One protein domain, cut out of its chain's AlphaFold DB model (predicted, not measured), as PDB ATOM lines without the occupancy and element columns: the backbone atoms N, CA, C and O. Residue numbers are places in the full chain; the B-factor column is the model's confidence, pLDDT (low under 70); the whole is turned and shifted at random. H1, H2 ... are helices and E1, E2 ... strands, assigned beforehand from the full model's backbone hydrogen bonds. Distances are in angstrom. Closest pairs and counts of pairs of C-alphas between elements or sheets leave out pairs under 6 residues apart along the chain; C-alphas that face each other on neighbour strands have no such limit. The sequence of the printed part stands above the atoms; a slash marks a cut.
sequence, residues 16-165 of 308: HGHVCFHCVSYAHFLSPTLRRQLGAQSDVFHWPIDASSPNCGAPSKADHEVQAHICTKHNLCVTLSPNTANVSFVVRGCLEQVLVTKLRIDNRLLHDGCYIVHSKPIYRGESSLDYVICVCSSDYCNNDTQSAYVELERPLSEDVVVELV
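This is residues 16 to 165 of the 308 residues of an uncharacterized protein of Toxocara canis (UniProt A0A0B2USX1). Little of this domain is regular structure: a strongly twisted antiparallel sheet, E4 E3 E6 E5 E7, with E1 and E2 paired beside E4 and loops around. The 150 printed residues, 53 in named elements, are mixed: E1 H1 E2 E3 E4 H2 H3 H4 E5 E6 E7. It is compact, radius of gyration of the C-alphas 14.5 A, spanning 42 by 33 by 24 A.

E1, residues 19 to 21, begins at C-alpha 19 (-10.897, -6.391, 32.033). Then come H1 32 to 39, 10.5 A; E2 68 to 70; E3 77 to 82, 17.3 A; E4 91 to 94; H2 95 to 98; H3 101 to 104; H4 107 to 110; E5 113 to 118, 16.7 A; E6 130 to 136, 19.8 A; E7 161 to 164, ending at C-alpha 164 (0.866, 0.488, 52.287).

Within hydrogen-bond range are N 20 and O 69 of E1 and E2, 2.9 A, and N 80 and O 91 of hairpin E3 and E4, 2.8 A. H2 is on the sheet, height 7.8 A; H4 only grazes it; H1 and H3 are not on it. In H1 every O i to N i+4 pair is within range; H2, H3 and H4 are too short.

The printed part has no cut. Links H1 to E2, E5 to E6 and E6 to E7 are long. Confidence is under 70 in 21 residues, among them 59 to 66.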
ATOM      1  N   HIS A  16      -9.307 -16.293  30.233       60.12
ATOM      2  CA  HIS A  16      -9.666 -15.535  31.423       60.12
ATOM      3  C   HIS A  16      -8.702 -14.350  31.509       60.12
ATOM      4  O   HIS A  16      -7.733 -14.387  32.264       60.12
ATOM      5  N   GLY A  17      -8.903 -13.360  30.642       66.81
ATOM      6  CA  GLY A  17      -8.249 -12.066  30.737       66.81
ATOM      7  C   GLY A  17      -9.140 -11.149  31.555       66.81
ATOM      8  O   GLY A  17     -10.308 -10.974  31.211       66.81
ATOM      9  N   HIS A  18      -8.595 -10.585  32.629       83.31
ATOM     10  CA  HIS A  18      -9.316  -9.568  33.385       83.31
ATOM     11  C   HIS A  18      -9.478  -8.308  32.553       83.31
ATOM     12  O   HIS A  18      -8.586  -7.934  31.784       83.31
ATOM     13  N   VAL A  19     -10.618  -7.649  32.717       87.88
ATOM     14  CA  VAL A  19     -10.897  -6.391  32.033       87.88
ATOM     15  C   VAL A  19     -10.652  -5.240  32.994       87.88
ATOM     16  O   VAL A  19     -11.297  -5.144  34.031       87.88
ATOM     17  N   CYS A  20      -9.737  -4.343  32.644       90.25
ATOM     18  CA  CYS A  20      -9.389  -3.186  33.463       90.25
ATOM     19  C   CYS A  20      -9.830  -1.885  32.798       90.25
ATOM     20  O   CYS A  20      -9.824  -1.766  31.570       90.25
ATOM     21  N   PHE A  21     -10.133  -0.868  33.606       88.62
ATOM     22  CA  PHE A  21     -10.227   0.503  33.111       88.62
ATOM     23  C   PHE A  21      -8.875   0.934  32.559       88.62
ATOM     24  O   PHE A  21      -7.849   0.753  33.218       88.62
ATOM     25  N   HIS A  22      -8.881   1.531  31.374       89.44
ATOM     26  CA  HIS A  22      -7.699   2.016  30.684       89.44
ATOM     27  C   HIS A  22      -7.846   3.510  30.405       89.44
ATOM     28  O   HIS A  22      -8.617   3.908  29.537       89.44
ATOM     29  N   CYS A  23      -7.136   4.350  31.159       88.12
ATOM     30  CA  CYS A  23      -7.154   5.792  30.937       88.12
ATOM     31  C   CYS A  23      -5.948   6.519  31.547       88.12
ATOM     32  O   CYS A  23      -5.268   6.011  32.438       88.12
ATOM     33  N   VAL A  24      -5.712   7.756  31.102       89.75
ATOM     34  CA  VAL A  24      -4.798   8.710  31.749       89.75
ATOM     35  C   VAL A  24      -5.419  10.098  31.855       89.75
ATOM     36  O   VAL A  24      -5.955  10.636  30.882       89.75
ATOM     37  N   SER A  25      -5.312  10.703  33.037       88.62
ATOM     38  CA  SER A  25      -5.731  12.083  33.271       88.62
ATOM     39  C   SER A  25      -4.978  13.067  32.377       88.62
ATOM     40  O   SER A  25      -3.818  12.885  32.004       88.62
ATOM     41  N   TYR A  26      -5.616  14.190  32.073       86.06
ATOM     42  CA  TYR A  26      -4.955  15.269  31.360       86.06
ATOM     43  C   TYR A  26      -3.854  15.937  32.193       86.06
ATOM     44  O   TYR A  26      -4.108  16.655  33.158       86.06
ATOM     45  N   ALA A  27      -2.608  15.792  31.739       85.38
ATOM     46  CA  ALA A  27      -1.440  16.402  32.377       85.38
ATOM     47  C   ALA A  27      -1.409  17.936  32.285       85.38
ATOM     48  O   ALA A  27      -0.612  18.583  32.960       85.38
ATOM     49  N   HIS A  28      -2.210  18.542  31.401       82.38
ATOM     50  CA  HIS A  28      -2.175  19.988  31.180       82.38
ATOM     51  C   HIS A  28      -2.765  20.795  32.342       82.38
ATOM     52  O   HIS A  28      -2.488  21.987  32.422       82.38
ATOM     53  N   PHE A  29      -3.526  20.152  33.233       81.69
ATOM     54  CA  PHE A  29      -4.009  20.755  34.477       81.69
ATOM     55  C   PHE A  29      -2.953  20.776  35.586       81.69
ATOM     56  O   PHE A  29      -3.149  21.418  36.614       81.69
ATOM     57  N   LEU A  30      -1.822  20.095  35.389       85.69
ATOM     58  CA  LEU A  30      -0.721  20.096  36.341       85.69
ATOM     59  C   LEU A  30       0.153  21.330  36.170       85.69
ATOM     60  O   LEU A  30       0.299  21.874  35.070       85.69
ATOM     61  N   SER A  31       0.797  21.737  37.266       88.69
ATOM     62  CA  SER A  31       1.782  22.812  37.215       88.69
ATOM     63  C   SER A  31       2.882  22.472  36.195       88.69
ATOM     64  O   SER A  31       3.245  21.299  36.042       88.69
ATOM     65  N   PRO A  32       3.454  23.463  35.483       86.75
ATOM     66  CA  PRO A  32       4.500  23.205  34.496       86.75
ATOM     67  C   PRO A  32       5.688  22.414  35.058       86.75
ATOM     68  O   PRO A  32       6.248  21.581  34.346       86.75
ATOM     69  N   THR A  33       6.035  22.651  36.328       87.19
ATOM     70  CA  THR A  33       7.093  21.938  37.052       87.19
ATOM     71  C   THR A  33       6.732  20.473  37.269       87.19
ATOM     72  O   THR A  33       7.494  19.607  36.851       87.19
ATOM     73  N   LEU A  34       5.552  20.182  37.828       86.31
ATOM     74  CA  LEU A  34       5.120  18.806  38.083       86.31
ATOM     75  C   LEU A  34       4.925  18.027  36.781       86.31
ATOM     76  O   LEU A  34       5.345  16.881  36.667       86.31
ATOM     77  N   ARG A  35       4.355  18.667  35.757       87.88
ATOM     78  CA  ARG A  35       4.216  18.071  34.424       87.88
ATOM     79  C   ARG A  35       5.572  17.717  33.815       87.88
ATOM     80  O   ARG A  35       5.695  16.676  33.179       87.88
ATOM     81  N   ARG A  36       6.580  18.582  33.989       84.38
ATOM     82  CA  ARG A  36       7.953  18.298  33.553       84.38
ATOM     83  C   ARG A  36       8.532  17.118  34.331       84.38
ATOM     84  O   ARG A  36       9.045  16.211  33.694       84.38
ATOM     85  N   GLN A  37       8.415  17.120  35.660       85.38
ATOM     86  CA  GLN A  37       8.925  16.044  36.514       85.38
ATOM     87  C   GLN A  37       8.298  14.700  36.145       85.38
ATOM     88  O   GLN A  37       9.044  13.769  35.873       85.38
ATOM     89  N   LEU A  38       6.965  14.620  36.036       85.94
ATOM     90  CA  LEU A  38       6.239  13.421  35.594       85.94
ATOM     91  C   LEU A  38       6.726  12.924  34.231       85.94
ATOM     92  O   LEU A  38       7.016  11.745  34.072       85.94
ATOM     93  N   GLY A  39       6.851  13.825  33.251       80.94
ATOM     94  CA  GLY A  39       7.348  13.472  31.917       80.94
ATOM     95  C   GLY A  39       8.820  13.052  31.895       80.94
ATOM     96  O   GLY A  39       9.250  12.395  30.950       80.94
ATOM     97  N   ALA A  40       9.582  13.418  32.925       80.56
ATOM     98  CA  ALA A  40      10.971  13.030  33.105       80.56
ATOM     99  C   ALA A  40      11.136  11.737  33.922       80.56
ATOM    100  O   ALA A  40      12.256  11.271  34.038       80.56
ATOM    101  N   GLN A  41      10.080  11.125  34.469       80.81
ATOM    102  CA  GLN A  41      10.199   9.828  35.152       80.81
ATOM    103  C   GLN A  41       9.798   8.702  34.192       80.81
ATOM    104  O   GLN A  41       8.621   8.385  34.038       80.81
ATOM    105  N   SER A  42      10.777   8.101  33.510       81.06
ATOM    106  CA  SER A  42      10.531   6.991  32.566       81.06
ATOM    107  C   SER A  42      10.714   5.601  33.183       81.06
ATOM    108  O   SER A  42      10.598   4.591  32.493       81.06
ATOM    109  N   ASP A  43      11.008   5.547  34.478       86.44
ATOM    110  CA  ASP A  43      11.367   4.359  35.248       86.44
ATOM    111  C   ASP A  43      10.214   3.786  36.084       86.44
ATOM    112  O   ASP A  43      10.383   2.738  36.703       86.44
ATOM    113  N   VAL A  44       9.046   4.436  36.083       89.12
ATOM    114  CA  VAL A  44       7.866   3.984  36.837       89.12
ATOM    115  C   VAL A  44       6.770   3.468  35.908       89.12
ATOM    116  O   VAL A  44       6.314   2.334  36.064       89.12
ATOM    117  N   PHE A  45       6.359   4.248  34.906       90.62
ATOM    118  CA  PHE A  45       5.231   3.880  34.047       90.62
ATOM    119  C   PHE A  45       5.388   4.347  32.597       90.62
ATOM    120  O   PHE A  45       6.204   5.211  32.274       90.62
ATOM    121  N   HIS A  46       4.595   3.761  31.704       86.88
ATOM    122  CA  HIS A  46       4.420   4.221  30.335       86.88
ATOM    123  C   HIS A  46       3.157   5.060  30.209       86.88
ATOM    124  O   HIS A  46       2.104   4.720  30.743       86.88
ATOM    125  N   TRP A  47       3.256   6.138  29.439       80.88
ATOM    126  CA  TRP A  47       2.127   7.010  29.162       80.88
ATOM    127  C   TRP A  47       1.175   6.375  28.135       80.88
ATOM    128  O   TRP A  47       1.595   6.178  26.989       80.88
ATOM    129  N   PRO A  48      -0.101   6.099  28.465       73.88
ATOM    130  CA  PRO A  48      -1.048   5.584  27.483       73.88
ATOM    131  C   PRO A  48      -1.594   6.747  26.638       73.88
ATOM    132  O   PRO A  48      -2.525   7.449  27.024       73.88
ATOM    133  N   ILE A  49      -0.955   7.003  25.491       69.31
ATOM    134  CA  ILE A  49      -1.198   8.191  24.646       69.31
ATOM    135  C   ILE A  49      -2.640   8.243  24.120       69.31
ATOM    136  O   ILE A  49      -3.242   9.315  24.095       69.31
ATOM    137  N   ASP A  50      -3.196   7.092  23.749       74.25
ATOM    138  CA  ASP A  50      -4.501   7.000  23.087       74.25
ATOM    139  C   ASP A  50      -5.682   6.962  24.074       74.25
ATOM    140  O   ASP A  50      -6.839   6.998  23.656       74.25
ATOM    141  N   ALA A  51      -5.396   6.956  25.383       77.69
ATOM    142  CA  ALA A  51      -6.391   6.781  26.439       77.69
ATOM    143  C   ALA A  51      -6.583   8.002  27.340       77.69
ATOM    144  O   ALA A  51      -6.941   7.910  28.518       77.69
ATOM    145  N   SER A  52      -6.290   9.184  26.805       83.06
ATOM    146  CA  SER A  52      -6.304  10.400  27.603       83.06
ATOM    147  C   SER A  52      -7.714  10.967  27.768       83.06
ATOM    148  O   SER A  52      -8.360  11.351  26.794       83.06
ATOM    149  N   SER A  53      -8.171  11.066  29.017       82.62
ATOM    150  CA  SER A  53      -9.526  11.492  29.367       82.62
ATOM    151  C   SER A  53      -9.510  12.505  30.516       82.62
ATOM    152  O   SER A  53      -8.791  12.299  31.501       82.62
ATOM    153  N   PRO A  54     -10.327  13.577  30.458       78.38
ATOM    154  CA  PRO A  54     -10.467  14.511  31.575       78.38
ATOM    155  C   PRO A  54     -11.100  13.848  32.807       78.38
ATOM    156  O   PRO A  54     -10.891  14.312  33.923       78.38
ATOM    157  N   ASN A  55     -11.833  12.749  32.607       78.75
ATOM    158  CA  ASN A  55     -12.620  12.086  33.642       78.75
ATOM    159  C   ASN A  55     -11.918  10.859  34.243       78.75
ATOM    160  O   ASN A  55     -12.516  10.179  35.064       78.75
ATOM    161  N   CYS A  56     -10.661  10.569  33.883       82.44
ATOM    162  CA  CYS A  56      -9.948   9.382  34.380       82.44
ATOM    163  C   CYS A  56      -9.809   9.349  35.920       82.44
ATOM    164  O   CYS A  56      -9.777   8.283  36.537       82.44
ATOM    165  N   GLY A  57      -9.755  10.531  36.546       73.88
ATOM    166  CA  GLY A  57      -9.718  10.698  38.003       73.88
ATOM    167  C   GLY A  57     -11.082  10.678  38.695       73.88
ATOM    168  O   GLY A  57     -11.122  10.654  39.921       73.88
ATOM    169  N   ALA A  58     -12.188  10.693  37.951       70.44
ATOM    170  CA  ALA A  58     -13.532  10.658  38.512       70.44
ATOM    171  C   ALA A  58     -14.098   9.230  38.431       70.44
ATOM    172  O   ALA A  58     -13.949   8.591  37.389       70.44
ATOM    173  N   PRO A  59     -14.770   8.722  39.481       62.19
ATOM    174  CA  PRO A  59     -15.481   7.454  39.382       62.19
ATOM    175  C   PRO A  59     -16.535   7.567  38.276       62.19
ATOM    176  O   PRO A  59     -17.349   8.499  38.270       62.19
ATOM    177  N   SER A  60     -16.486   6.654  37.303       58.16
ATOM    178  CA  SER A  60     -17.355   6.720  36.127       58.16
ATOM    179  C   SER A  60     -18.825   6.587  36.535       58.16
ATOM    180  O   SER A  60     -19.266   5.529  36.984       58.16
ATOM    181  N   LYS A  61     -19.610   7.657  36.362       53.69
ATOM    182  CA  LYS A  61     -21.076   7.597  36.429       53.69
ATOM    183  C   LYS A  61     -21.603   7.109  35.080       53.69
ATOM    184  O   LYS A  61     -21.949   7.925  34.242       53.69
ATOM    185  N   ALA A  62     -21.578   5.793  34.889       50.03
ATOM    186  CA  ALA A  62     -22.410   4.956  34.009       50.03
ATOM    187  C   ALA A  62     -22.757   5.366  32.547       50.03
ATOM    188  O   ALA A  62     -23.424   4.574  31.898       50.03
ATOM    189  N   ASP A  63     -22.306   6.491  31.983       45.16
ATOM    190  CA  ASP A  63     -22.770   6.972  30.658       45.16
ATOM    191  C   ASP A  63     -21.651   7.489  29.734       45.16
ATOM    192  O   ASP A  63     -21.897   8.042  28.660       45.16
ATOM    193  N   HIS A  64     -20.391   7.326  30.131       52.91
ATOM    194  CA  HIS A  64     -19.251   7.663  29.282       52.91
ATOM    195  C   HIS A  64     -18.630   6.399  28.706       52.91
ATOM    196  O   HIS A  64     -18.576   5.379  29.385       52.91
ATOM    197  N   GLU A  65     -18.163   6.484  27.460       55.53
ATOM    198  CA  GLU A  65     -17.412   5.443  26.762       55.53
ATOM    199  C   GLU A  65     -16.194   5.053  27.610       55.53
ATOM    200  O   GLU A  65     -15.150   5.711  27.608       55.53
ATOM    201  N   VAL A  66     -16.373   4.026  28.440       61.88
ATOM    202  CA  VAL A  66     -15.324   3.498  29.298       61.88
ATOM    203  C   VAL A  66     -14.339   2.794  28.384       61.88
ATOM    204  O   VAL A  66     -14.626   1.730  27.840       61.88
ATOM    205  N   GLN A  67     -13.161   3.389  28.227       76.75
ATOM    206  CA  GLN A  67     -12.054   2.689  27.607       76.75
ATOM    207  C   GLN A  67     -11.601   1.582  28.556       76.75
ATOM    208  O   GLN A  67     -11.097   1.830  29.651       76.75
ATOM    209  N   ALA A  68     -11.852   0.350  28.138       83.19
ATOM    210  CA  ALA A  68     -11.495  -0.855  28.858       83.19
ATOM    211  C   ALA A  68     -10.449  -1.634  28.062       83.19
ATOM    212  O   ALA A  68     -10.434  -1.592  26.829       83.19
ATOM    213  N   HIS A  69      -9.579  -2.353  28.761       86.00
ATOM    214  CA  HIS A  69      -8.566  -3.193  28.142       86.00
ATOM    215  C   HIS A  69      -8.541  -4.581  28.777       86.00
ATOM    216  O   HIS A  69      -8.664  -4.705  29.992       86.00
ATOM    217  N   ILE A  70      -8.377  -5.613  27.948       88.56
ATOM    218  CA  ILE A  70      -8.253  -7.003  28.395       88.56
ATOM    219  C   ILE A  70      -6.779  -7.277  28.682       88.56
ATOM    220  O   ILE A  70      -5.946  -7.180  27.778       88.56
ATOM    221  N   CYS A  71      -6.451  -7.626  29.920       88.31
ATOM    222  CA  CYS A  71      -5.080  -7.943  30.294       88.31
ATOM    223  C   CYS A  71      -4.696  -9.338  29.806       88.31
ATOM    224  O   CYS A  71      -5.500 -10.270  29.806       88.31
ATOM    225  N   THR A  72      -3.457  -9.464  29.342       84.12
ATOM    226  CA  THR A  72      -2.995 -10.650  28.601       84.12
ATOM    227  C   THR A  72      -1.874 -11.388  29.308       84.12
ATOM    228  O   THR A  72      -1.783 -12.609  29.204       84.12
ATOM    229  N   LYS A  73      -1.003 -10.658  30.012       85.50
ATOM    230  CA  LYS A  73       0.156 -11.244  30.693       85.50
ATOM    231  C   LYS A  73      -0.100 -11.439  32.178       85.50
ATOM    232  O   LYS A  73       0.217 -12.494  32.719       85.50
ATOM    233  N   HIS A  74      -0.622 -10.404  32.825       87.25
ATOM    234  CA  HIS A  74      -0.994 -10.437  34.226       87.25
ATOM    235  C   HIS A  74      -2.473 -10.109  34.326       87.25
ATOM    236  O   HIS A  74      -2.949  -9.147  33.738       87.25
ATOM    237  N   ASN A  75      -3.185 -10.907  35.102       91.06
ATOM    238  CA  ASN A  75      -4.602 -10.738  35.377       91.06
ATOM    239  C   ASN A  75      -4.817  -9.682  36.476       91.06
ATOM    240  O   ASN A  75      -5.473  -9.943  37.475       91.06
ATOM    241  N   LEU A  76      -4.164  -8.523  36.327       93.44
ATOM    242  CA  LEU A  76      -4.044  -7.497  37.359       93.44
ATOM    243  C   LEU A  76      -4.281  -6.107  36.772       93.44
ATOM    244  O   LEU A  76      -3.608  -5.683  35.824       93.44
ATOM    245  N   CYS A  77      -5.197  -5.376  37.395       93.19
ATOM    246  CA  CYS A  77      -5.432  -3.971  37.129       93.19
ATOM    247  C   CYS A  77      -4.565  -3.099  38.033       93.19
ATOM    248  O   CYS A  77      -4.278  -3.444  39.179       93.19
ATOM    249  N   VAL A  78      -4.181  -1.935  37.520       93.75
ATOM    250  CA  VAL A  78      -3.368  -0.951  38.229       93.75
ATOM    251  C   VAL A  78      -4.032   0.417  38.189       93.75
ATOM    252  O   VAL A  78      -4.592   0.832  37.168       93.75
ATOM    253  N   THR A  79      -3.914   1.124  39.309       93.25
ATOM    254  CA  THR A  79      -4.093   2.572  39.431       93.25
ATOM    255  C   THR A  79      -2.775   3.183  39.894       93.25
ATOM    256  O   THR A  79      -2.183   2.704  40.857       93.25
ATOM    257  N   LEU A  80      -2.309   4.232  39.224       93.12
ATOM    258  CA  LEU A  80      -1.072   4.937  39.543       93.12
ATOM    259  C   LEU A  80      -1.328   6.438  39.644       93.12
ATOM    260  O   LEU A  80      -1.906   7.028  38.731       93.12
ATOM    261  N   SER A  81      -0.830   7.072  40.703       91.69
ATOM    262  CA  SER A  81      -0.802   8.534  40.835       91.69
ATOM    263  C   SER A  81       0.487   9.021  41.486       91.69
ATOM    264  O   SER A  81       1.118   8.278  42.240       91.69
ATOM    265  N   PRO A  82       0.909  10.266  41.213       90.44
ATOM    266  CA  PRO A  82       1.935  10.909  42.013       90.44
ATOM    267  C   PRO A  82       1.421  11.118  43.440       90.44
ATOM    268  O   PRO A  82       0.309  11.609  43.644       90.44
ATOM    269  N   ASN A  83       2.260  10.812  44.424       90.75
ATOM    270  CA  ASN A  83       2.008  11.077  45.834       90.75
ATOM    271  C   ASN A  83       2.236  12.565  46.155       90.75
ATOM    272  O   ASN A  83       3.142  12.942  46.896       90.75
ATOM    273  N   THR A  84       1.425  13.429  45.552       85.62
ATOM    274  CA  THR A  84       1.501  14.881  45.716       85.62
ATOM    275  C   THR A  84       0.177  15.395  46.256       85.62
ATOM    276  O   THR A  84      -0.880  15.142  45.676       85.62
ATOM    277  N   ALA A  85       0.227  16.160  47.347       81.62
ATOM    278  CA  ALA A  85      -0.965  16.775  47.917       81.62
ATOM    279  C   ALA A  85      -1.711  17.630  46.873       81.62
ATOM    280  O   ALA A  85      -1.096  18.372  46.103       81.62
ATOM    281  N   ASN A  86      -3.045  17.547  46.877       79.75
ATOM    282  CA  ASN A  86      -3.945  18.307  45.997       79.75
ATOM    283  C   ASN A  86      -3.783  18.033  44.488       79.75
ATOM    284  O   ASN A  86      -4.154  18.871  43.665       79.75
ATOM    285  N   VAL A  87      -3.245  16.873  44.102       82.69
ATOM    286  CA  VAL A  87      -3.120  16.464  42.697       82.69
ATOM    287  C   VAL A  87      -4.027  15.267  42.416       82.69
ATOM    288  O   VAL A  87      -3.890  14.223  43.035       82.69
ATOM    289  N   SER A  88      -4.926  15.403  41.437       82.88
ATOM    290  CA  SER A  88      -5.878  14.356  41.016       82.88
ATOM    291  C   SER A  88      -5.470  13.649  39.714       82.88
ATOM    292  O   SER A  88      -6.310  13.166  38.950       82.88
ATOM    293  N   PHE A  89      -4.177  13.664  39.386       88.38
ATOM    294  CA  PHE A  89      -3.665  12.984  38.202       88.38
ATOM    295  C   PHE A  89      -3.595  11.481  38.456       88.38
ATOM    296  O   PHE A  89      -3.002  11.059  39.442       88.38
ATOM    297  N   VAL A  90      -4.158  10.686  37.547       90.50
ATOM    298  CA  VAL A  90      -4.170   9.231  37.667       90.50
ATOM    299  C   VAL A  90      -3.941   8.571  36.310       90.50
ATOM    300  O   VAL A  90      -4.294   9.119  35.261       90.50
ATOM    301  N   VAL A  91      -3.348   7.386  36.349       91.88
ATOM    302  CA  VAL A  91      -3.182   6.462  35.230       91.88
ATOM    303  C   VAL A  91      -3.798   5.129  35.641       91.88
ATOM    304  O   VAL A  91      -3.471   4.597  36.699       91.88
ATOM    305  N   ARG A  92      -4.690   4.587  34.816       92.00
ATOM    306  CA  ARG A  92      -5.389   3.317  35.046       92.00
ATOM    307  C   ARG A  92      -5.148   2.387  33.856       92.00
ATOM    308  O   ARG A  92      -5.125   2.841  32.711       92.00
ATOM    309  N   GLY A  93      -4.949   1.099  34.107       92.38
ATOM    310  CA  GLY A  93      -4.784   0.102  33.045       92.38
ATOM    311  C   GLY A  93      -4.351  -1.258  33.566       92.38
ATOM    312  O   GLY A  93      -4.290  -1.479  34.772       92.38
ATOM    313  N   CYS A  94      -4.011  -2.156  32.646       93.00
ATOM    314  CA  CYS A  94      -3.372  -3.424  32.983       93.00
ATOM    315  C   CYS A  94      -1.955  -3.201  33.521       93.00
ATOM    316  O   CYS A  94      -1.225  -2.323  33.035       93.00
ATOM    317  N   LEU A  95      -1.532  -4.030  34.474       93.62
ATOM    318  CA  LEU A  95      -0.200  -3.968  35.075       93.62
ATOM    319  C   LEU A  95       0.918  -3.977  34.022       93.62
ATOM    320  O   LEU A  95       1.841  -3.158  34.072       93.62
ATOM    321  N   GLU A  96       0.814  -4.849  33.020       90.38
ATOM    322  CA  GLU A  96       1.796  -4.995  31.947       90.38
ATOM    323  C   GLU A  96       1.795  -3.868  30.916       90.38
ATOM    324  O   GLU A  96       2.633  -3.873  30.018       90.38
ATOM    325  N   GLN A  97       0.864  -2.927  31.005       88.81
ATOM    326  CA  GLN A  97       0.785  -1.786  30.098       88.81
ATOM    327  C   GLN A  97       1.221  -0.511  30.792       88.81
ATOM    328  O   GLN A  97       1.979   0.271  30.221       88.81
ATOM    329  N   VAL A  98       0.768  -0.334  32.035       92.06
ATOM    330  CA  VAL A  98       1.004   0.880  32.807       92.06
ATOM    331  C   VAL A  98       2.417   0.895  33.364       92.06
ATOM    332  O   VAL A  98       3.178   1.792  33.031       92.06
ATOM    333  N   LEU A  99       2.805  -0.078  34.188       93.19
ATOM    334  CA  LEU A  99       4.098  -0.035  34.889       93.19
ATOM    335  C   LEU A  99       5.258  -0.285  33.928       93.19
ATOM    336  O   LEU A  99       5.011  -0.763  32.840       93.19
ATOM    337  N   VAL A 100       6.518  -0.017  34.261       92.69
ATOM    338  CA  VAL A 100       7.656  -0.462  33.421       92.69
ATOM    339  C   VAL A 100       8.103  -1.884  33.760       92.69
ATOM    340  O   VAL A 100       7.793  -2.403  34.830       92.69
ATOM    341  N   THR A 101       8.904  -2.512  32.891       88.00
ATOM    342  CA  THR A 101       9.387  -3.899  33.056       88.00
ATOM    343  C   THR A 101       9.934  -4.206  34.447       88.00
ATOM    344  O   THR A 101       9.609  -5.260  34.979       88.00
ATOM    345  N   LYS A 102      10.717  -3.299  35.048       90.00
ATOM    346  CA  LYS A 102      11.300  -3.495  36.386       90.00
ATOM    347  C   LYS A 102      10.232  -3.683  37.469       90.00
ATOM    348  O   LYS A 102      10.378  -4.564  38.302       90.00
ATOM    349  N   LEU A 103       9.173  -2.878  37.439       90.94
ATOM    350  CA  LEU A 103       8.093  -2.938  38.425       90.94
ATOM    351  C   LEU A 103       7.129  -4.095  38.145       90.94
ATOM    352  O   LEU A 103       6.648  -4.732  39.071       90.94
ATOM    353  N   ARG A 104       6.905  -4.442  36.872       90.12
ATOM    354  CA  ARG A 104       6.022  -5.559  36.485       90.12
ATOM    355  C   ARG A 104       6.519  -6.942  36.911       90.12
ATOM    356  O   ARG A 104       5.756  -7.897  36.843       90.12
ATOM    357  N   ILE A 105       7.804  -7.075  37.230       90.38
ATOM    358  CA  ILE A 105       8.407  -8.331  37.702       90.38
ATOM    359  C   ILE A 105       8.693  -8.304  39.205       90.38
ATOM    360  O   ILE A 105       9.244  -9.268  39.731       90.38
ATOM    361  N   ASP A 106       8.372  -7.203  39.890       91.25
ATOM    362  CA  ASP A 106       8.515  -7.120  41.337       91.25
ATOM    363  C   ASP A 106       7.406  -7.949  41.987       91.25
ATOM    364  O   ASP A 106       6.227  -7.648  41.814       91.25
ATOM    365  N   ASN A 107       7.787  -8.986  42.738       89.69
ATOM    366  CA  ASN A 107       6.836  -9.910  43.359       89.69
ATOM    367  C   ASN A 107       5.818  -9.207  44.265       89.69
ATOM    368  O   ASN A 107       4.707  -9.702  44.402       89.69
ATOM    369  N   ARG A 108       6.160  -8.054  44.854       90.44
ATOM    370  CA  ARG A 108       5.224  -7.285  45.685       90.44
ATOM    371  C   ARG A 108       4.066  -6.758  44.843       90.44
ATOM    372  O   ARG A 108       2.918  -6.908  45.216       90.44
ATOM    373  N   LEU A 109       4.358  -6.238  43.653       92.62
ATOM    374  CA  LEU A 109       3.357  -5.670  42.745       92.62
ATOM    375  C   LEU A 109       2.539  -6.731  41.991       92.62
ATOM    376  O   LEU A 109       1.680  -6.375  41.191       92.62
ATOM    377  N   LEU A 110       2.786  -8.022  42.229       93.06
ATOM    378  CA  LEU A 110       1.996  -9.126  41.676       93.06
ATOM    379  C   LEU A 110       0.855  -9.572  42.605       93.06
ATOM    380  O   LEU A 110       0.217 -10.592  42.342       93.06
ATOM    381  N   HIS A 111       0.601  -8.816  43.672       92.12
ATOM    382  CA  HIS A 111      -0.444  -9.078  44.652       92.12
ATOM    383  C   HIS A 111      -1.299  -7.834  44.893       92.12
ATOM    384  O   HIS A 111      -0.804  -6.705  44.817       92.12
ATOM    385  N   ASP A 112      -2.577  -8.061  45.199       92.56
ATOM    386  CA  ASP A 112      -3.533  -7.006  45.530       92.56
ATOM    387  C   ASP A 112      -3.028  -6.174  46.712       92.56
ATOM    388  O   ASP A 112      -2.568  -6.719  47.714       92.56
ATOM    389  N   GLY A 113      -3.099  -4.851  46.585       91.12
ATOM    390  CA  GLY A 113      -2.583  -3.924  47.590       91.12
ATOM    391  C   GLY A 113      -2.147  -2.592  46.993       91.12
ATOM    392  O   GLY A 113      -2.118  -2.418  45.774       91.12
ATOM    393  N   CYS A 114      -1.799  -1.637  47.853       91.94
ATOM    394  CA  CYS A 114      -1.242  -0.354  47.441       91.94
ATOM    395  C   CYS A 114       0.215  -0.231  47.885       91.94
ATOM    396  O   CYS A 114       0.600  -0.706  48.948       91.94
ATOM    397  N   TYR A 115       1.027   0.429  47.070       91.81
ATOM    398  CA  TYR A 115       2.469   0.499  47.233       91.81
ATOM    399  C   TYR A 115       2.974   1.897  46.892       91.81
ATOM    400  O   TYR A 115       2.458   2.532  45.975       91.81
ATOM    401  N   ILE A 116       4.013   2.362  47.580       91.62
ATOM    402  CA  ILE A 116       4.749   3.569  47.206       91.62
ATOM    403  C   ILE A 116       6.038   3.188  46.493       91.62
ATOM    404  O   ILE A 116       6.801   2.354  46.981       91.62
ATOM    405  N   VAL A 117       6.283   3.827  45.351       90.62
ATOM    406  CA  VAL A 117       7.509   3.684  44.561       90.62
ATOM    407  C   VAL A 117       8.168   5.040  44.375       90.62
ATOM    408  O   VAL A 117       7.524   5.991  43.934       90.62
ATOM    409  N   HIS A 118       9.464   5.101  44.667       90.06
ATOM    410  CA  HIS A 118      10.289   6.283  44.439       90.06
ATOM    411  C   HIS A 118      10.907   6.257  43.038       90.06
ATOM    412  O   HIS A 118      11.554   5.273  42.667       90.06
ATOM    413  N   SER A 119      10.731   7.329  42.268       88.12
ATOM    414  CA  SER A 119      11.293   7.438  40.922       88.12
ATOM    415  C   SER A 119      12.720   7.970  40.897       88.12
ATOM    416  O   SER A 119      13.202   8.589  41.848       88.12
ATOM    417  N   LYS A 120      13.388   7.768  39.764       84.44
ATOM    418  CA  LYS A 120      14.742   8.249  39.504       84.44
ATOM    419  C   LYS A 120      14.740   9.445  38.556       84.44
ATOM    420  O   LYS A 120      14.308   9.312  37.408       84.44
ATOM    421  N   PRO A 121      15.316  10.589  38.964       75.44
ATOM    422  CA  PRO A 121      15.421  11.743  38.087       75.44
ATOM    423  C   PRO A 121      16.340  11.416  36.903       75.44
ATOM    424  O   PRO A 121      17.463  10.939  37.079       75.44
ATOM    425  N   ILE A 122      15.882  11.697  35.679       72.69
ATOM    426  CA  ILE A 122      16.686  11.477  34.465       72.69
ATOM    427  C   ILE A 122      17.841  12.482  34.381       72.69
ATOM    428  O   ILE A 122      18.938  12.134  33.932       72.69
ATOM    429  N   TYR A 123      17.615  13.729  34.799       73.88
ATOM    430  CA  TYR A 123      18.607  14.798  34.703       73.88
ATOM    431  C   TYR A 123      19.119  15.234  36.077       73.88
ATOM    432  O   TYR A 123      18.375  15.326  37.053       73.88
ATOM    433  N   ARG A 124      20.413  15.578  36.147       72.25
ATOM    434  CA  ARG A 124      20.993  16.181  37.355       72.25
ATOM    435  C   ARG A 124      20.267  17.487  37.685       72.25
ATOM    436  O   ARG A 124      20.220  18.388  36.852       72.25
ATOM    437  N   GLY A 125      19.769  17.589  38.915       74.31
ATOM    438  CA  GLY A 125      19.046  18.761  39.415       74.31
ATOM    439  C   GLY A 125      17.521  18.671  39.299       74.31
ATOM    440  O   GLY A 125      16.841  19.573  39.780       74.31
ATOM    441  N   GLU A 126      16.974  17.607  38.706       75.62
ATOM    442  CA  GLU A 126      15.547  17.301  38.826       75.62
ATOM    443  C   GLU A 126      15.262  16.557  40.130       75.62
ATOM    444  O   GLU A 126      16.080  15.770  40.604       75.62
ATOM    445  N   SER A 127      14.098  16.822  40.721       80.69
ATOM    446  CA  SER A 127      13.646  16.099  41.905       80.69
ATOM    447  C   SER A 127      12.930  14.815  41.505       80.69
ATOM    448  O   SER A 127      12.142  14.810  40.554       80.69
ATOM    449  N   SER A 128      13.156  13.763  42.282       85.00
ATOM    450  CA  SER A 128      12.360  12.543  42.251       85.00
ATOM    451  C   SER A 128      10.893  12.810  42.594       85.00
ATOM    452  O   SER A 128      10.551  13.844  43.179       85.00
ATOM    453  N   LEU A 129      10.035  11.851  42.255       87.75
ATOM    454  CA  LEU A 129       8.638  11.808  42.661       87.75
ATOM    455  C   LEU A 129       8.334  10.459  43.308       87.75
ATOM    456  O   LEU A 129       8.799   9.415  42.855       87.75
ATOM    457  N   ASP A 130       7.503  10.497  44.340       90.62
ATOM    458  CA  ASP A 130       6.883   9.301  44.893       90.62
ATOM    459  C   ASP A 130       5.577   9.024  44.150       90.62
ATOM    460  O   ASP A 130       4.829   9.948  43.817       90.62
ATOM    461  N   TYR A 131       5.290   7.753  43.897       91.56
ATOM    462  CA  TYR A 131       4.071   7.297  43.239       91.56
ATOM    463  C   TYR A 131       3.333   6.313  44.125       91.56
ATOM    464  O   TYR A 131       3.953   5.394  44.650       91.56
ATOM    465  N   VAL A 132       2.015   6.463  44.230       92.50
ATOM    466  CA  VAL A 132       1.132   5.443  44.801       92.50
ATOM    467  C   VAL A 132       0.644   4.549  43.667       92.50
ATOM    468  O   VAL A 132       0.023   5.026  42.716       92.50
ATOM    469  N   ILE A 133       0.921   3.254  43.774       93.31
ATOM    470  CA  ILE A 133       0.511   2.205  42.843       93.31
ATOM    471  C   ILE A 133      -0.420   1.260  43.593       93.31
ATOM    472  O   ILE A 133       0.019   0.596  44.521       93.31
ATOM    473  N   CYS A 134      -1.678   1.171  43.186       93.38
ATOM    474  CA  CYS A 134      -2.621   0.186  43.710       93.38
ATOM    475  C   CYS A 134      -2.883  -0.892  42.662       93.38
ATOM    476  O   CYS A 134      -3.189  -0.573  41.511       93.38
ATOM    477  N   VAL A 135      -2.749  -2.148  43.073       94.12
ATOM    478  CA  VAL A 135      -2.934  -3.361  42.276       94.12
ATOM    479  C   VAL A 135      -4.183  -4.080  42.778       94.12
ATOM    480  O   VAL A 135      -4.405  -4.161  43.987       94.12
ATOM    481  N   CYS A 136      -5.003  -4.582  41.860       92.81
ATOM    482  CA  CYS A 136      -6.189  -5.367  42.189       92.81
ATOM    483  C   CYS A 136      -6.490  -6.414  41.102       92.81
ATOM    484  O   CYS A 136      -6.132  -6.230  39.935       92.81
ATOM    485  N   SER A 137      -7.150  -7.508  41.487       91.94
ATOM    486  CA  SER A 137      -7.295  -8.717  40.662       91.94
ATOM    487  C   SER A 137      -8.710  -9.001  40.147       91.94
ATOM    488  O   SER A 137      -8.917 -10.016  39.490       91.94
ATOM    489  N   SER A 138      -9.701  -8.143  40.413       89.25
ATOM    490  CA  SER A 138     -11.058  -8.318  39.876       89.25
ATOM    491  C   SER A 138     -11.314  -7.435  38.657       89.25
ATOM    492  O   SER A 138     -10.670  -6.405  38.467       89.25
ATOM    493  N   ASP A 139     -12.285  -7.814  37.825       88.06
ATOM    494  CA  ASP A 139     -12.666  -6.980  36.684       88.06
ATOM    495  C   ASP A 139     -13.056  -5.586  37.156       88.06
ATOM    496  O   ASP A 139     -13.762  -5.428  38.157       88.06
ATOM    497  N   TYR A 140     -12.591  -4.574  36.424       87.19
ATOM    498  CA  TYR A 140     -12.977  -3.183  36.610       87.19
ATOM    499  C   TYR A 140     -12.639  -2.605  38.002       87.19
ATOM    500  O   TYR A 140     -13.039  -1.483  38.303       87.19
ATOM    501  N   CYS A 141     -11.860  -3.310  38.832       88.56
ATOM    502  CA  CYS A 141     -11.535  -2.904  40.207       88.56
ATOM    503  C   CYS A 141     -10.769  -1.584  40.276       88.56
ATOM    504  O   CYS A 141     -10.922  -0.790  41.199       88.56
ATOM    505  N   ASN A 142      -9.979  -1.293  39.246       90.38
ATOM    506  CA  ASN A 142      -9.258  -0.042  39.135       90.38
ATOM    507  C   ASN A 142     -10.150   1.110  38.647       90.38
ATOM    508  O   ASN A 142      -9.617   2.027  38.035       90.38
ATOM    509  N   ASN A 143     -11.467   1.089  38.876       85.12
ATOM    510  CA  ASN A 143     -12.353   2.257  38.751       85.12
ATOM    511  C   ASN A 143     -12.396   3.090  40.027       85.12
ATOM    512  O   ASN A 143     -12.684   4.289  39.986       85.12
ATOM    513  N   ASP A 144     -12.162   2.432  41.162       72.25
ATOM    514  CA  ASP A 144     -12.455   3.001  42.466       72.25
ATOM    515  C   ASP A 144     -11.636   4.268  42.708       72.25
ATOM    516  O   ASP A 144     -10.583   4.517  42.094       72.25
ATOM    517  N   THR A 145     -12.166   5.132  43.570       68.31
ATOM    518  CA  THR A 145     -11.460   6.332  44.009       68.31
ATOM    519  C   THR A 145     -10.157   5.925  44.670       68.31
ATOM    520  O   THR A 145     -10.144   5.103  45.582       68.31
ATOM    521  N   GLN A 146      -9.061   6.496  44.188       68.38
ATOM    522  CA  GLN A 146      -7.742   6.164  44.690       68.38
ATOM    523  C   GLN A 146      -7.534   6.696  46.113       68.38
ATOM    524  O   GLN A 146      -8.136   7.696  46.513       68.38
ATOM    525  N   SER A 147      -6.636   6.038  46.844       62.22
ATOM    526  CA  SER A 147      -6.121   6.462  48.142       62.22
ATOM    527  C   SER A 147      -5.626   7.911  48.110       62.22
ATOM    528  O   SER A 147      -5.018   8.360  47.134       62.22
ATOM    529  N   ALA A 148      -5.890   8.639  49.195       64.81
ATOM    530  CA  ALA A 148      -5.429  10.009  49.384       64.81
ATOM    531  C   ALA A 148      -3.890  10.102  49.449       64.81
ATOM    532  O   ALA A 148      -3.193   9.090  49.518       64.81
ATOM    533  N   TYR A 149      -3.378  11.339  49.447       75.62
ATOM    534  CA  TYR A 149      -1.971  11.641  49.724       75.62
ATOM    535  C   TYR A 149      -1.482  10.876  50.959       75.62
ATOM    536  O   TYR A 149      -2.131  10.912  52.008       75.62
ATOM    537  N   VAL A 150      -0.337  10.211  50.828       79.75
ATOM    538  CA  VAL A 150       0.277   9.431  51.901       79.75
ATOM    539  C   VAL A 150       1.484  10.188  52.431       79.75
ATOM    540  O   VAL A 150       2.454  10.426  51.707       79.75
ATOM    541  N   GLU A 151       1.436  10.552  53.708       77.69
ATOM    542  CA  GLU A 151       2.573  11.158  54.390       77.69
ATOM    543  C   GLU A 151       3.608  10.078  54.727       77.69
ATOM    544  O   GLU A 151       3.329   9.112  55.434       77.69
ATOM    545  N   LEU A 152       4.813  10.228  54.179       74.19
ATOM    546  CA  LEU A 152       5.933   9.336  54.453       74.19
ATOM    547  C   LEU A 152       6.695   9.847  55.678       74.19
ATOM    548  O   LEU A 152       7.215  10.960  55.662       74.19
ATOM    549  N   GLU A 153       6.843   9.013  56.710       68.06
ATOM    550  CA  GLU A 153       7.626   9.368  57.907       68.06
ATOM    551  C   GLU A 153       9.104   9.656  57.586       68.06
ATOM    552  O   GLU A 153       9.786  10.371  58.325       68.06
ATOM    553  N   ARG A 154       9.628   9.069  56.500       67.81
ATOM    554  CA  ARG A 154      11.007   9.250  56.033       67.81
ATOM    555  C   ARG A 154      11.075   9.242  54.505       67.81
ATOM    556  O   ARG A 154      10.338   8.477  53.885       67.81
ATOM    557  N   PRO A 155      11.997  10.016  53.899       67.38
ATOM    558  CA  PRO A 155      12.268   9.928  52.469       67.38
ATOM    559  C   PRO A 155      12.668   8.501  52.092       67.38
ATOM    560  O   PRO A 155      13.500   7.888  52.768       67.38
ATOM    561  N   LEU A 156      12.081   7.979  51.019       70.31
ATOM    562  CA  LEU A 156      12.433   6.664  50.503       70.31
ATOM    563  C   LEU A 156      13.815   6.698  49.846       70.31
ATOM    564  O   LEU A 156      14.218   7.687  49.238       70.31
ATOM    565  N   SER A 157      14.548   5.591  49.976       66.69
ATOM    566  CA  SER A 157      15.745   5.361  49.167       66.69
ATOM    567  C   SER A 157      15.338   5.048  47.726       66.69
ATOM    568  O   SER A 157      14.249   4.523  47.479       66.69
ATOM    569  N   GLU A 158      16.238   5.307  46.777       63.34
ATOM    570  CA  GLU A 158      16.058   4.875  45.391       63.34
ATOM    571  C   GLU A 158      15.773   3.365  45.320       63.34
ATOM    572  O   GLU A 158      16.364   2.579  46.064       63.34
ATOM    573  N   ASP A 159      14.892   2.964  44.398       64.62
ATOM    574  CA  ASP A 159      14.507   1.570  44.120       64.62
ATOM    575  C   ASP A 159      13.713   0.832  45.211       64.62
ATOM    576  O   ASP A 159      13.548  -0.391  45.134       64.62
ATOM    577  N   VAL A 160      13.173   1.539  46.203       77.06
ATOM    578  CA  VAL A 160      12.328   0.920  47.229       77.06
ATOM    579  C   VAL A 160      10.858   0.945  46.800       77.06
ATOM    580  O   VAL A 160      10.313   1.997  46.475       77.06
ATOM    581  N   VAL A 161      10.217  -0.227  46.838       78.06
ATOM    582  CA  VAL A 161       8.753  -0.368  46.817       78.06
ATOM    583  C   VAL A 161       8.304  -0.651  48.250       78.06
ATOM    584  O   VAL A 161       8.778  -1.610  48.865       78.06
ATOM    585  N   VAL A 162       7.427   0.179  48.798       82.38
ATOM    586  CA  VAL A 162       6.903   0.022  50.163       82.38
ATOM    587  C   VAL A 162       5.426  -0.300  50.090       82.38
ATOM    588  O   VAL A 162       4.677   0.446  49.475       82.38
ATOM    589  N   GLU A 163       5.011  -1.399  50.706       83.38
ATOM    590  CA  GLU A 163       3.598  -1.748  50.836       83.38
ATOM    591  C   GLU A 163       2.906  -0.816  51.835       83.38
ATOM    592  O   GLU A 163       3.420  -0.549  52.924       83.38
ATOM    593  N   LEU A 164       1.745  -0.302  51.444       80.12
ATOM    594  CA  LEU A 164       0.866   0.488  52.287       80.12
ATOM    595  C   LEU A 164      -0.083  -0.460  53.004       80.12
ATOM    596  O   LEU A 164      -0.994  -1.018  52.398       80.12
ATOM    597  N   VAL A 165       0.128  -0.624  54.305       74.50
ATOM    598  CA  VAL A 165      -0.814  -1.349  55.156       74.50
ATOM    599  C   VAL A 165      -2.078  -0.494  55.276       74.50
ATOM    600  O   VAL A 165      -2.001   0.631  55.772       74.50
TER     601      VAL A 165